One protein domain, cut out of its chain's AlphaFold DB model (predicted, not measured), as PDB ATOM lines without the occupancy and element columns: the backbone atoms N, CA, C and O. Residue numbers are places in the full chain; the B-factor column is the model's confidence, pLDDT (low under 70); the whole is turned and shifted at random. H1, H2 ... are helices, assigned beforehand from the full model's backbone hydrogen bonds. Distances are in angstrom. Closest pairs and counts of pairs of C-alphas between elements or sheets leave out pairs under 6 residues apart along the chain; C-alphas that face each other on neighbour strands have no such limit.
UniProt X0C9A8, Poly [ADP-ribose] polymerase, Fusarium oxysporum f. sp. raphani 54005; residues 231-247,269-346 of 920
ATOM      1  N   PRO A 231     346.955 362.937 390.830       83.06
ATOM      2  CA  PRO A 231     347.445 361.579 390.611       83.06
ATOM      3  C   PRO A 231     348.470 361.487 389.474       83.06
ATOM      4  O   PRO A 231     349.472 360.787 389.614       83.06
ATOM      5  N   VAL A 232     348.251 362.213 388.373       83.62
ATOM      6  CA  VAL A 232     349.168 362.221 387.224       83.62
ATOM      7  C   VAL A 232     350.462 362.946 387.583       83.62
ATOM      8  O   VAL A 232     351.539 362.423 387.314       83.62
ATOM      9  N   LYS A 233     350.390 364.079 388.294       80.25
ATOM     10  CA  LYS A 233     351.577 364.791 388.803       80.25
ATOM     11  C   LYS A 233     352.464 363.890 389.661       80.25
ATOM     12  O   LYS A 233     353.675 363.850 389.455       80.25
ATOM     13  N   LYS A 234     351.876 363.140 390.601       80.81
ATOM     14  CA  LYS A 234     352.618 362.191 391.451       80.81
ATOM     15  C   LYS A 234     353.279 361.083 390.637       80.81
ATOM     16  O   LYS A 234     354.431 360.752 390.894       80.81
ATOM     17  N   LEU A 235     352.576 360.546 389.645       83.00
ATOM     18  CA  LEU A 235     353.118 359.512 388.770       83.00
ATOM     19  C   LEU A 235     354.277 360.033 387.905       83.00
ATOM     20  O   LEU A 235     355.297 359.361 387.792       83.00
ATOM     21  N   MET A 236     354.167 361.246 387.366       82.31
ATOM     22  CA  MET A 236     355.252 361.888 386.618       82.31
ATOM     23  C   MET A 236     356.481 362.125 387.495       82.31
ATOM     24  O   MET A 236     357.596 361.802 387.089       82.31
ATOM     25  N   LYS A 237     356.280 362.599 388.731       78.88
ATOM     26  CA  LYS A 237     357.362 362.729 389.716       78.88
ATOM     27  C   LYS A 237     358.034 361.382 390.000       78.88
ATOM     28  O   LYS A 237     359.252 361.344 390.091       78.88
ATOM     29  N   LEU A 238     357.269 360.291 390.095       78.12
ATOM     30  CA  LEU A 238     357.800 358.946 390.334       78.12
ATOM     31  C   LEU A 238     358.627 358.414 389.150       78.12
ATOM     32  O   LEU A 238     359.739 357.924 389.348       78.12
ATOM     33  N   ILE A 239     358.102 358.522 387.925       79.25
ATOM     34  CA  ILE A 239     358.749 358.004 386.707       79.25
ATOM     35  C   ILE A 239     360.029 358.779 386.385       79.25
ATOM     36  O   ILE A 239     361.048 358.181 386.053       79.25
ATOM     37  N   PHE A 240     359.988 360.107 386.499       75.19
ATOM     38  CA  PHE A 240     361.105 360.984 386.143       75.19
ATOM     39  C   PHE A 240     361.983 361.361 387.343       75.19
ATOM     40  O   PHE A 240     362.763 362.315 387.269       75.19
ATOM     41  N   ASN A 241     361.893 360.605 388.442       70.38
ATOM     42  CA  ASN A 241     362.775 360.798 389.581       70.38
ATOM     43  C   ASN A 241     364.212 360.386 389.222       70.38
ATOM     44  O   ASN A 241     364.490 359.227 388.905       70.38
ATOM     45  N   GLN A 242     365.145 361.336 389.312       58.38
ATOM     46  CA  GLN A 242     366.556 361.108 388.992       58.38
ATOM     47  C   GLN A 242     367.224 360.106 389.946       58.38
ATOM     48  O   GLN A 242     368.163 359.419 389.543       58.38
ATOM     49  N   THR A 243     366.734 359.978 391.184       52.19
ATOM     50  CA  THR A 243     367.270 359.027 392.174       52.19
ATOM     51  C   THR A 243     367.012 357.586 391.774       52.19
ATOM     52  O   THR A 243     367.919 356.763 391.851       52.19
ATOM     53  N   ASN A 244     365.815 357.297 391.262       51.31
ATOM     54  CA  ASN A 244     365.427 355.964 390.806       51.31
ATOM     55  C   ASN A 244     366.293 355.528 389.612       51.31
ATOM     56  O   ASN A 244     366.730 354.380 389.544       51.31
ATOM     57  N   GLY A 245     366.609 356.463 388.707       45.09
ATOM     58  CA  GLY A 245     367.541 356.236 387.599       45.09
ATOM     59  C   GLY A 245     368.977 355.979 388.068       45.09
ATOM     60  O   GLY A 245     369.613 355.043 387.594       45.09
ATOM     61  N   ALA A 246     369.479 356.756 389.033       40.53
ATOM     62  CA  ALA A 246     370.821 356.581 389.591       40.53
ATOM     63  C   ALA A 246     370.958 355.292 390.429       40.53
ATOM     64  O   ALA A 246     371.958 354.589 390.310       40.53
ATOM     65  N   ASN A 247     369.952 354.918 391.220       37.47
ATOM     66  CA  ASN A 247     369.979 353.706 392.045       37.47
ATOM     67  C   ASN A 247     369.956 352.425 391.195       37.47
ATOM     68  O   ASN A 247     370.707 351.491 391.483       37.47
ATOM     69  N   ASP A 269     366.433 367.143 395.736       41.97
ATOM     70  CA  ASP A 269     365.615 367.376 396.968       41.97
ATOM     71  C   ASP A 269     364.693 368.616 397.008       41.97
ATOM     72  O   ASP A 269     363.887 368.796 397.926       41.97
ATOM     73  N   TRP A 270     364.746 369.499 396.006       50.66
ATOM     74  CA  TRP A 270     364.029 370.786 396.055       50.66
ATOM     75  C   TRP A 270     362.585 370.734 395.497       50.66
ATOM     76  O   TRP A 270     361.865 371.729 395.571       50.66
ATOM     77  N   GLN A 271     362.121 369.579 394.999       53.25
ATOM     78  CA  GLN A 271     360.790 369.375 394.386       53.25
ATOM     79  C   GLN A 271     359.619 369.198 395.374       53.25
ATOM     80  O   GLN A 271     358.496 368.891 394.961       53.25
ATOM     81  N   LYS A 272     359.832 369.382 396.682       57.56
ATOM     82  CA  LYS A 272     358.712 369.424 397.634       57.56
ATOM     83  C   LYS A 272     357.898 370.683 397.336       57.56
ATOM     84  O   LYS A 272     358.420 371.787 397.471       57.56
ATOM     85  N   ASP A 273     356.632 370.521 396.945       58.97
ATOM     86  CA  ASP A 273     355.757 371.620 396.489       58.97
ATOM     87  C   ASP A 273     355.707 372.792 397.495       58.97
ATOM     88  O   ASP A 273     355.622 373.957 397.109       58.97
ATOM     89  N   LEU A 274     355.886 372.493 398.787       58.69
ATOM     90  CA  LEU A 274     355.976 373.467 399.877       58.69
ATOM     91  C   LEU A 274     357.185 374.422 399.765       58.69
ATOM     92  O   LEU A 274     357.055 375.618 400.029       58.69
ATOM     93  N   ASN A 275     358.352 373.926 399.344       71.50
ATOM     94  CA  ASN A 275     359.562 374.741 399.184       71.50
ATOM     95  C   ASN A 275     359.448 375.670 397.970       71.50
ATOM     96  O   ASN A 275     359.883 376.819 398.027       71.50
ATOM     97  N   LEU A 276     358.812 375.198 396.894       72.69
ATOM     98  CA  LEU A 276     358.520 375.995 395.702       72.69
ATOM     99  C   LEU A 276     357.560 377.146 396.017       72.69
ATOM    100  O   LEU A 276     357.860 378.293 395.684       72.69
ATOM    101  N   GLN A 277     356.463 376.873 396.729       77.12
ATOM    102  CA  GLN A 277     355.523 377.910 397.172       77.12
ATOM    103  C   GLN A 277     356.197 378.963 398.064       77.12
ATOM    104  O   GLN A 277     356.009 380.165 397.861       77.12
ATOM    105  N   ALA A 278     357.024 378.530 399.019       79.62
ATOM    106  CA  ALA A 278     357.809 379.439 399.850       79.62
ATOM    107  C   ALA A 278     358.805 380.270 399.015       79.62
ATOM    108  O   ALA A 278     358.913 381.478 399.221       79.62
ATOM    109  N   GLY A 279     359.471 379.660 398.028       82.44
ATOM    110  CA  GLY A 279     360.371 380.342 397.096       82.44
ATOM    111  C   GLY A 279     359.692 381.465 396.308       82.44
ATOM    112  O   GLY A 279     360.188 382.591 396.312       82.44
ATOM    113  N   PHE A 280     358.531 381.201 395.698       83.56
ATOM    114  CA  PHE A 280     357.754 382.226 394.986       83.56
ATOM    115  C   PHE A 280     357.291 383.353 395.916       83.56
ATOM    116  O   PHE A 280     357.389 384.525 395.556       83.56
ATOM    117  N   LYS A 281     356.865 383.024 397.142       85.31
ATOM    118  CA  LYS A 281     356.506 384.025 398.158       85.31
ATOM    119  C   LYS A 281     357.682 384.948 398.495       85.31
ATOM    120  O   LYS A 281     357.491 386.154 398.637       85.31
ATOM    121  N   TYR A 282     358.898 384.414 398.608       87.94
ATOM    122  CA  TYR A 282     360.086 385.235 398.857       87.94
ATOM    123  C   TYR A 282     360.483 386.097 397.655       87.94
ATOM    124  O   TYR A 282     360.916 387.226 397.870       87.94
ATOM    125  N   LEU A 283     360.283 385.627 396.418       86.25
ATOM    126  CA  LEU A 283     360.484 386.448 395.216       86.25
ATOM    127  C   LEU A 283     359.473 387.603 395.125       86.25
ATOM    128  O   LEU A 283     359.875 388.724 394.831       86.25
ATOM    129  N   ILE A 284     358.197 387.374 395.457       85.62
ATOM    130  CA  ILE A 284     357.181 388.444 395.522       85.62
ATOM    131  C   ILE A 284     357.567 389.492 396.575       85.62
ATOM    132  O   ILE A 284     357.499 390.693 396.322       85.62
ATOM    133  N   ASN A 285     358.030 389.058 397.753       85.94
ATOM    134  CA  ASN A 285     358.506 389.991 398.777       85.94
ATOM    135  C   ASN A 285     359.747 390.765 398.301       85.94
ATOM    136  O   ASN A 285     359.842 391.969 398.532       85.94
ATOM    137  N   LEU A 286     360.689 390.108 397.612       87.62
ATOM    138  CA  LEU A 286     361.855 390.768 397.017       87.62
ATOM    139  C   LEU A 286     361.447 391.845 396.006       87.62
ATOM    140  O   LEU A 286     362.042 392.917 396.025       87.62
ATOM    141  N   GLU A 287     360.422 391.617 395.184       86.12
ATOM    142  CA  GLU A 287     359.887 392.619 394.253       86.12
ATOM    143  C   GLU A 287     359.472 393.913 394.969       86.12
ATOM    144  O   GLU A 287     359.874 395.017 394.574       86.12
ATOM    145  N   ASP A 288     358.722 393.769 396.066       84.88
ATOM    146  CA  ASP A 288     358.226 394.890 396.865       84.88
ATOM    147  C   ASP A 288     359.382 395.694 397.486       84.88
ATOM    148  O   ASP A 288     359.326 396.926 397.534       84.88
ATOM    149  N   PHE A 289     360.446 395.028 397.949       86.50
ATOM    150  CA  PHE A 289     361.587 395.689 398.597       86.50
ATOM    151  C   PHE A 289     362.643 396.216 397.618       86.50
ATOM    152  O   PHE A 289     363.239 397.258 397.895       86.50
ATOM    153  N   ILE A 290     362.825 395.579 396.456       86.12
ATOM    154  CA  ILE A 290     363.640 396.101 395.345       86.12
ATOM    155  C   ILE A 290     363.028 397.408 394.838       86.12
ATOM    156  O   ILE A 290     363.737 398.400 394.680       86.12
ATOM    157  N   SER A 291     361.702 397.448 394.683       82.31
ATOM    158  CA  SER A 291     360.976 398.652 394.261       82.31
ATOM    159  C   SER A 291     361.072 399.804 395.271       82.31
ATOM    160  O   SER A 291     361.002 400.968 394.885       82.31
ATOM    161  N   LYS A 292     361.246 399.493 396.563       84.56
ATOM    162  CA  LYS A 292     361.412 400.470 397.657       84.56
ATOM    163  C   LYS A 292     362.873 400.842 397.943       84.56
ATOM    164  O   LYS A 292     363.113 401.768 398.712       84.56
ATOM    165  N   GLY A 293     363.843 400.129 397.366       83.00
ATOM    166  CA  GLY A 293     365.273 400.351 397.604       83.00
ATOM    167  C   GLY A 293     365.778 399.937 398.997       83.00
ATOM    168  O   GLY A 293     366.837 400.406 399.422       83.00
ATOM    169  N   ASP A 294     365.065 399.067 399.724       88.25
ATOM    170  CA  ASP A 294     365.457 398.641 401.079       88.25
ATOM    171  C   ASP A 294     366.510 397.522 401.045       88.25
ATOM    172  O   ASP A 294     366.207 396.327 401.004       88.25
ATOM    173  N   LYS A 295     367.784 397.917 401.122       84.94
ATOM    174  CA  LYS A 295     368.930 396.994 401.076       84.94
ATOM    175  C   LYS A 295     368.937 395.953 402.204       84.94
ATOM    176  O   LYS A 295     369.463 394.858 401.998       84.94
ATOM    177  N   LYS A 296     368.377 396.255 403.386       84.44
ATOM    178  CA  LYS A 296     368.350 395.307 404.517       84.44
ATOM    179  C   LYS A 296     367.312 394.216 404.278       84.44
ATOM    180  O   LYS A 296     367.630 393.034 404.424       84.44
ATOM    181  N   ALA A 297     366.109 394.602 403.858       84.00
ATOM    182  CA  ALA A 297     365.045 393.657 403.534       84.00
ATOM    183  C   ALA A 297     365.408 392.776 402.326       84.00
ATOM    184  O   ALA A 297     365.206 391.562 402.375       84.00
ATOM    185  N   ILE A 298     366.035 393.350 401.290       86.75
ATOM    186  CA  ILE A 298     366.537 392.596 400.128       86.75
ATOM    187  C   ILE A 298     367.537 391.521 400.575       86.75
ATOM    188  O   ILE A 298     367.396 390.357 400.210       86.75
ATOM    189  N   GLY A 299     368.510 391.868 401.427       84.44
ATOM    190  CA  GLY A 299     369.480 390.901 401.951       84.44
ATOM    191  C   GLY A 299     368.839 389.771 402.768       84.44
ATOM    192  O   GLY A 299     369.234 388.607 402.634       84.44
ATOM    193  N   TYR A 300     367.826 390.093 403.578       87.75
ATOM    194  CA  TYR A 300     367.085 389.122 404.385       87.75
ATOM    195  C   TYR A 300     366.296 388.131 403.518       87.75
ATOM    196  O   TYR A 300     366.520 386.922 403.609       87.75
ATOM    197  N   TYR A 301     365.434 388.620 402.619       86.75
ATOM    198  CA  TYR A 301     364.620 387.754 401.762       86.75
ATOM    199  C   TYR A 301     365.445 387.001 400.714       86.75
ATOM    200  O   TYR A 301     365.110 385.863 400.396       86.75
ATOM    201  N   ASN A 302     366.562 387.564 400.243       88.56
ATOM    202  CA  ASN A 302     367.509 386.840 399.394       88.56
ATOM    203  C   ASN A 302     368.121 385.640 400.136       88.56
ATOM    204  O   ASN A 302     368.236 384.552 399.577       88.56
ATOM    205  N   THR A 303     368.469 385.815 401.414       85.31
ATOM    206  CA  THR A 303     368.999 384.723 402.243       85.31
ATOM    207  C   THR A 303     367.944 383.639 402.467       85.31
ATOM    208  O   THR A 303     368.258 382.462 402.313       85.31
ATOM    209  N   LEU A 304     366.694 384.021 402.753       85.12
ATOM    210  CA  LEU A 304     365.576 383.081 402.900       85.12
ATOM    211  C   LEU A 304     365.244 382.333 401.601       85.12
ATOM    212  O   LEU A 304     364.970 381.136 401.626       85.12
ATOM    213  N   TYR A 305     365.286 383.016 400.457       85.19
ATOM    214  CA  TYR A 305     365.076 382.389 399.155       85.19
ATOM    215  C   TYR A 305     366.129 381.309 398.885       85.19
ATOM    216  O   TYR A 305     365.784 380.165 398.589       85.19
ATOM    217  N   HIS A 306     367.417 381.642 399.032       81.69
ATOM    218  CA  HIS A 306     368.494 380.679 398.787       81.69
ATOM    219  C   HIS A 306     368.560 379.583 399.854       81.69
ATOM    220  O   HIS A 306     368.931 378.469 399.509       81.69
ATOM    221  N   SER A 307     368.160 379.833 401.105       76.19
ATOM    222  CA  SER A 307     368.122 378.776 402.127       76.19
ATOM    223  C   SER A 307     367.025 377.741 401.866       76.19
ATOM    224  O   SER A 307     367.229 376.565 402.150       76.19
ATOM    225  N   VAL A 308     365.892 378.151 401.287       74.44
ATOM    226  CA  VAL A 308     364.778 377.247 400.963       74.44
ATOM    227  C   VAL A 308     364.957 376.558 399.609       74.44
ATOM    228  O   VAL A 308     364.652 375.376 399.480       74.44
ATOM    229  N   ILE A 309     365.466 377.265 398.596       72.62
ATOM    230  CA  ILE A 309     365.606 376.733 397.230       72.62
ATOM    231  C   ILE A 309     366.990 376.109 396.974       72.62
ATOM    232  O   ILE A 309     367.124 375.279 396.075       72.62
ATOM    233  N   ARG A 310     368.037 376.490 397.725       68.50
ATOM    234  CA  ARG A 310     369.433 376.030 397.542       68.50
ATOM    235  C   ARG A 310     370.157 375.740 398.881       68.50
ATOM    236  O   ARG A 310     371.224 376.314 399.117       68.50
ATOM    237  N   PRO A 311     369.644 374.832 399.735       55.69
ATOM    238  CA  PRO A 311     370.218 374.558 401.061       55.69
ATOM    239  C   PRO A 311     371.654 373.996 401.024       55.69
ATOM    240  O   PRO A 311     372.424 374.221 401.953       55.69
ATOM    241  N   GLU A 312     372.049 373.315 399.941       49.59
ATOM    242  CA  GLU A 312     373.371 372.678 399.796       49.59
ATOM    243  C   GLU A 312     374.540 373.658 399.603       49.59
ATOM    244  O   GLU A 312     375.706 373.297 399.791       49.59
ATOM    245  N   ARG A 313     374.272 374.904 399.190       53.31
ATOM    246  CA  ARG A 313     375.345 375.883 398.995       53.31
ATOM    247  C   ARG A 313     375.759 376.448 400.350       53.31
ATOM    248  O   ARG A 313     375.111 377.343 400.881       53.31
ATOM    249  N   ARG A 314     376.901 375.987 400.872       43.84
ATOM    250  CA  ARG A 314     377.614 376.675 401.962       43.84
ATOM    251  C   ARG A 314     378.091 378.046 401.463       43.84
ATOM    252  O   ARG A 314     379.154 378.156 400.863       43.84
ATOM    253  N   GLY A 315     377.277 379.083 401.661       54.00
ATOM    254  CA  GLY A 315     377.608 380.473 401.333       54.00
ATOM    255  C   GLY A 315     376.374 381.355 401.123       54.00
ATOM    256  O   GLY A 315     375.283 380.859 400.849       54.00
ATOM    257  N   LYS A 316     376.538 382.682 401.224       58.56
ATOM    258  CA  LYS A 316     375.489 383.631 400.810       58.56
ATOM    259  C   LYS A 316     375.261 383.474 399.303       58.56
ATOM    260  O   LYS A 316     376.180 383.696 398.517       58.56
ATOM    261  N   GLY A 317     374.055 383.066 398.906       67.38
ATOM    262  CA  GLY A 317     373.667 383.002 397.496       67.38
ATOM    263  C   GLY A 317     373.761 384.376 396.810       67.38
ATOM    264  O   GLY A 317     373.768 385.400 397.501       67.38
ATOM    265  N   PRO A 318     373.845 384.421 395.465       80.88
ATOM    266  CA  PRO A 318     373.964 385.677 394.725       80.88
ATOM    267  C   PRO A 318     372.816 386.624 395.084       80.88
ATOM    268  O   PRO A 318     371.678 386.181 395.247       80.88
ATOM    269  N   LEU A 319     373.127 387.910 395.249       85.38
ATOM    270  CA  LEU A 319     372.150 388.917 395.648       85.38
ATOM    271  C   LEU A 319     371.193 389.214 394.487       85.38
ATOM    272  O   LEU A 319     371.625 389.650 393.423       85.38
ATOM    273  N   ILE A 320     369.898 388.990 394.703       85.69
ATOM    274  CA  ILE A 320     368.833 389.410 393.790       85.69
ATOM    275  C   ILE A 320     368.436 390.841 394.172       85.69
ATOM    276  O   ILE A 320     367.607 391.044 395.053       85.69
ATOM    277  N   ASP A 321     369.075 391.835 393.556       84.25
ATOM    278  CA  ASP A 321     368.909 393.259 393.892       84.25
ATOM    279  C   ASP A 321     368.215 394.096 392.810       84.25
ATOM    280  O   ASP A 321     367.959 395.283 393.009       84.25
ATOM    281  N   ASN A 322     367.900 393.492 391.665       84.69
ATOM    282  CA  ASN A 322     367.305 394.185 390.534       84.69
ATOM    283  C   ASN A 322     366.235 393.337 389.835       84.69
ATOM    284  O   ASN A 322     366.222 392.106 389.905       84.69
ATOM    285  N   MET A 323     365.345 394.023 389.114       83.00
ATOM    286  CA  MET A 323     364.179 393.415 388.466       83.00
ATOM    287  C   MET A 323     364.547 392.401 387.369       83.00
ATOM    288  O   MET A 323     363.761 391.510 387.059       83.00
ATOM    289  N   ARG A 324     365.745 392.508 386.776       82.44
ATOM    290  CA  ARG A 324     366.223 391.558 385.762       82.44
ATOM    291  C   ARG A 324     366.541 390.201 386.389       82.44
ATOM    292  O   ARG A 324     366.019 389.194 385.930       82.44
ATOM    293  N   LEU A 325     367.340 390.187 387.458       81.94
ATOM    294  CA  LEU A 325     367.690 388.963 388.187       81.94
ATOM    295  C   LEU A 325     366.458 388.312 388.825       81.94
ATOM    296  O   LEU A 325     366.337 387.089 388.832       81.94
ATOM    297  N   LEU A 326     365.525 389.132 389.318       84.94
ATOM    298  CA  LEU A 326     364.249 388.661 389.854       84.94
ATOM    299  C   LEU A 326     363.426 387.923 388.781       84.94
ATOM    300  O   LEU A 326     362.943 386.823 389.039       84.94
ATOM    301  N   LYS A 327     363.320 388.488 387.567       80.12
ATOM    302  CA  LYS A 327     362.657 387.851 386.413       80.12
ATOM    303  C   LYS A 327     363.335 386.547 385.995       80.12
ATOM    304  O   LYS A 327     362.647 385.552 385.800       80.12
ATOM    305  N   GLU A 328     364.663 386.532 385.900       76.19
ATOM    306  CA  GLU A 328     365.427 385.332 385.528       76.19
ATOM    307  C   GLU A 328     365.198 384.178 386.526       76.19
ATOM    308  O   GLU A 328     364.966 383.035 386.126       76.19
ATOM    309  N   GLU A 329     365.202 384.458 387.833       80.62
ATOM    310  CA  GLU A 329     364.923 383.443 388.861       80.62
ATOM    311  C   GLU A 329     363.443 383.027 388.902       80.62
ATOM    312  O   GLU A 329     363.152 381.845 389.109       80.62
ATOM    313  N   TRP A 330     362.514 383.951 388.643       81.81
ATOM    314  CA  TRP A 330     361.089 383.643 388.502       81.81
ATOM    315  C   TRP A 330     360.825 382.694 387.330       81.81
ATOM    316  O   TRP A 330     360.144 381.680 387.496       81.81
ATOM    317  N   GLU A 331     361.388 382.977 386.154       74.88
ATOM    318  CA  GLU A 331     361.276 382.109 384.979       74.88
ATOM    319  C   GLU A 331     361.910 380.742 385.235       74.88
ATOM    320  O   GLU A 331     361.341 379.712 384.872       74.88
ATOM    321  N   ARG A 332     363.053 380.699 385.928       77.06
ATOM    322  CA  ARG A 332     363.698 379.440 386.316       77.06
ATOM    323  C   ARG A 332     362.792 378.579 387.201       77.06
ATOM    324  O   ARG A 332     362.658 377.388 386.927       77.06
ATOM    325  N   LEU A 333     362.175 379.149 388.240       74.50
ATOM    326  CA  LEU A 333     361.231 378.417 389.095       74.50
ATOM    327  C   LEU A 333     359.932 378.060 388.361       74.50
ATOM    328  O   LEU A 333     359.388 376.980 388.575       74.50
ATOM    329  N   SER A 334     359.462 378.915 387.457       73.25
ATOM    330  CA  SER A 334     358.268 378.655 386.643       73.25
ATOM    331  C   SER A 334     358.477 377.476 385.691       73.25
ATOM    332  O   SER A 334     357.647 376.572 385.634       73.25
ATOM    333  N   ASN A 335     359.629 377.426 385.012       68.69
ATOM    334  CA  ASN A 335     360.033 376.291 384.178       68.69
ATOM    335  C   ASN A 335     360.071 374.989 384.978       68.69
ATOM    336  O   ASN A 335     359.706 373.934 384.475       68.69
ATOM    337  N   VAL A 336     360.491 375.084 386.233       69.38
ATOM    338  CA  VAL A 336     360.547 373.965 387.158       69.38
ATOM    339  C   VAL A 336     359.156 373.447 387.546       69.38
ATOM    340  O   VAL A 336     358.954 372.237 387.576       69.38
ATOM    341  N   VAL A 337     358.190 374.329 387.820       70.25
ATOM    342  CA  VAL A 337     356.801 373.926 388.114       70.25
ATOM    343  C   VAL A 337     356.138 373.296 386.889       70.25
ATOM    344  O   VAL A 337     355.353 372.361 387.020       70.25
ATOM    345  N   GLN A 338     356.490 373.770 385.694       69.12
ATOM    346  CA  GLN A 338     355.980 373.252 384.425       69.12
ATOM    347  C   GLN A 338     356.705 371.989 383.926       69.12
ATOM    348  O   GLN A 338     356.257 371.399 382.947       69.12
ATOM    349  N   LEU A 339     357.801 371.549 384.562       68.81
ATOM    350  CA  LEU A 339     358.565 370.367 384.128       68.81
ATOM    351  C   LEU A 339     357.697 369.106 383.991       68.81
ATOM    352  O   LEU A 339     357.763 368.499 382.925       68.81
ATOM    353  N   PRO A 340     356.865 368.717 384.982       68.94
ATOM    354  CA  PRO A 340     356.021 367.529 384.855       68.94
ATOM    355  C   PRO A 340     355.031 367.621 383.691       68.94
ATOM    356  O   PRO A 340     354.737 366.611 383.068       68.94
ATOM    357  N   GLU A 341     354.545 368.827 383.383       72.50
ATOM    358  CA  GLU A 341     353.642 369.082 382.255       72.50
ATOM    359  C   GLU A 341     354.355 368.872 380.917       72.50
ATOM    360  O   GLU A 341     353.845 368.173 380.049       72.50
ATOM    361  N   ARG A 342     355.564 369.427 380.764       72.62
ATOM    362  CA  ARG A 342     356.379 369.240 379.554       72.62
ATOM    363  C   ARG A 342     356.768 367.780 379.373       72.62
ATOM    364  O   ARG A 342     356.564 367.230 378.306       72.62
ATOM    365  N   GLN A 343     357.226 367.135 380.444       78.31
ATOM    366  CA  GLN A 343     357.541 365.706 380.431       78.31
ATOM    367  C   GLN A 343     356.320 364.860 380.073       78.31
ATOM    368  O   GLN A 343     356.456 363.862 379.381       78.31
ATOM    369  N   PHE A 344     355.129 365.246 380.532       80.25
ATOM    370  CA  PHE A 344     353.890 364.566 380.176       80.25
ATOM    371  C   PHE A 344     353.526 364.773 378.699       80.25
ATOM    372  O   PHE A 344     353.126 363.819 378.040       80.25
ATOM    373  N   GLN A 345     353.714 365.983 378.161       81.06
ATOM    374  CA  GLN A 345     353.539 366.268 376.731       81.06
ATOM    375  C   GLN A 345     354.531 365.474 375.867       81.06
ATOM    376  O   GLN A 345     354.130 364.903 374.857       81.06
ATOM    377  N   ASP A 346     355.786 365.350 376.305       77.75
ATOM    378  CA  ASP A 346     356.836 364.591 375.614       77.75
ATOM    379  C   ASP A 346     356.542 363.076 375.553       77.75
ATOM    380  O   ASP A 346     357.050 362.386 374.670       77.75
TER     381      ASP A 346
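What this domain is: This is residues 231 to 247 and 269 to 346 of the 920 residues of the protein "Poly [ADP-ribose] polymerase" of Fusarium oxysporum f. sp. raphani 54005 (UniProt X0C9A8). H4 and H5 pack, nearly lined up, on long H3; H1, H2 and H6 lie beyond one end. The 95 printed residues have six named helices, H1 to H6 in order, and no named strand: all helix. Spanning 44 by 28 by 19 A, the whole is only just loose, close to compact; its radius of gyration of the C-alphas is 15.3 A.

How they stand to each other: H1, residues 231 to 239, touches H6, residues 339 to 346, about perpendicular at 86 degrees; closest C-alphas Met 236 and Pro 340, 6.0 A. H2, residues 242 to 247, touches no helix. H3, residues 273 to 292, and H4, residues 295 to 309, form a hairpin at 15 degrees; closest C-alphas Gly 279 and Tyr 305, 5.5 A. H5, residues 323 to 337, touches H3, opposite ways; closest C-alphas Leu 326 and Leu 283, 6.9 A. In these helices every O i to N i+4 pair is within hydrogen-bond range.

Where its parts are: H1 begins at C-alpha (347.445, 361.579, 390.611); H6 ends at (356.836, 364.591, 375.614). H3 measures 29.4 A.

The domain as a whole: Residues 248 to 268 are cut out, C-alphas 247 and 269 being 15.2 A apart. Link 310 to 322 is long. pLDDT is under 70 in 25 residues.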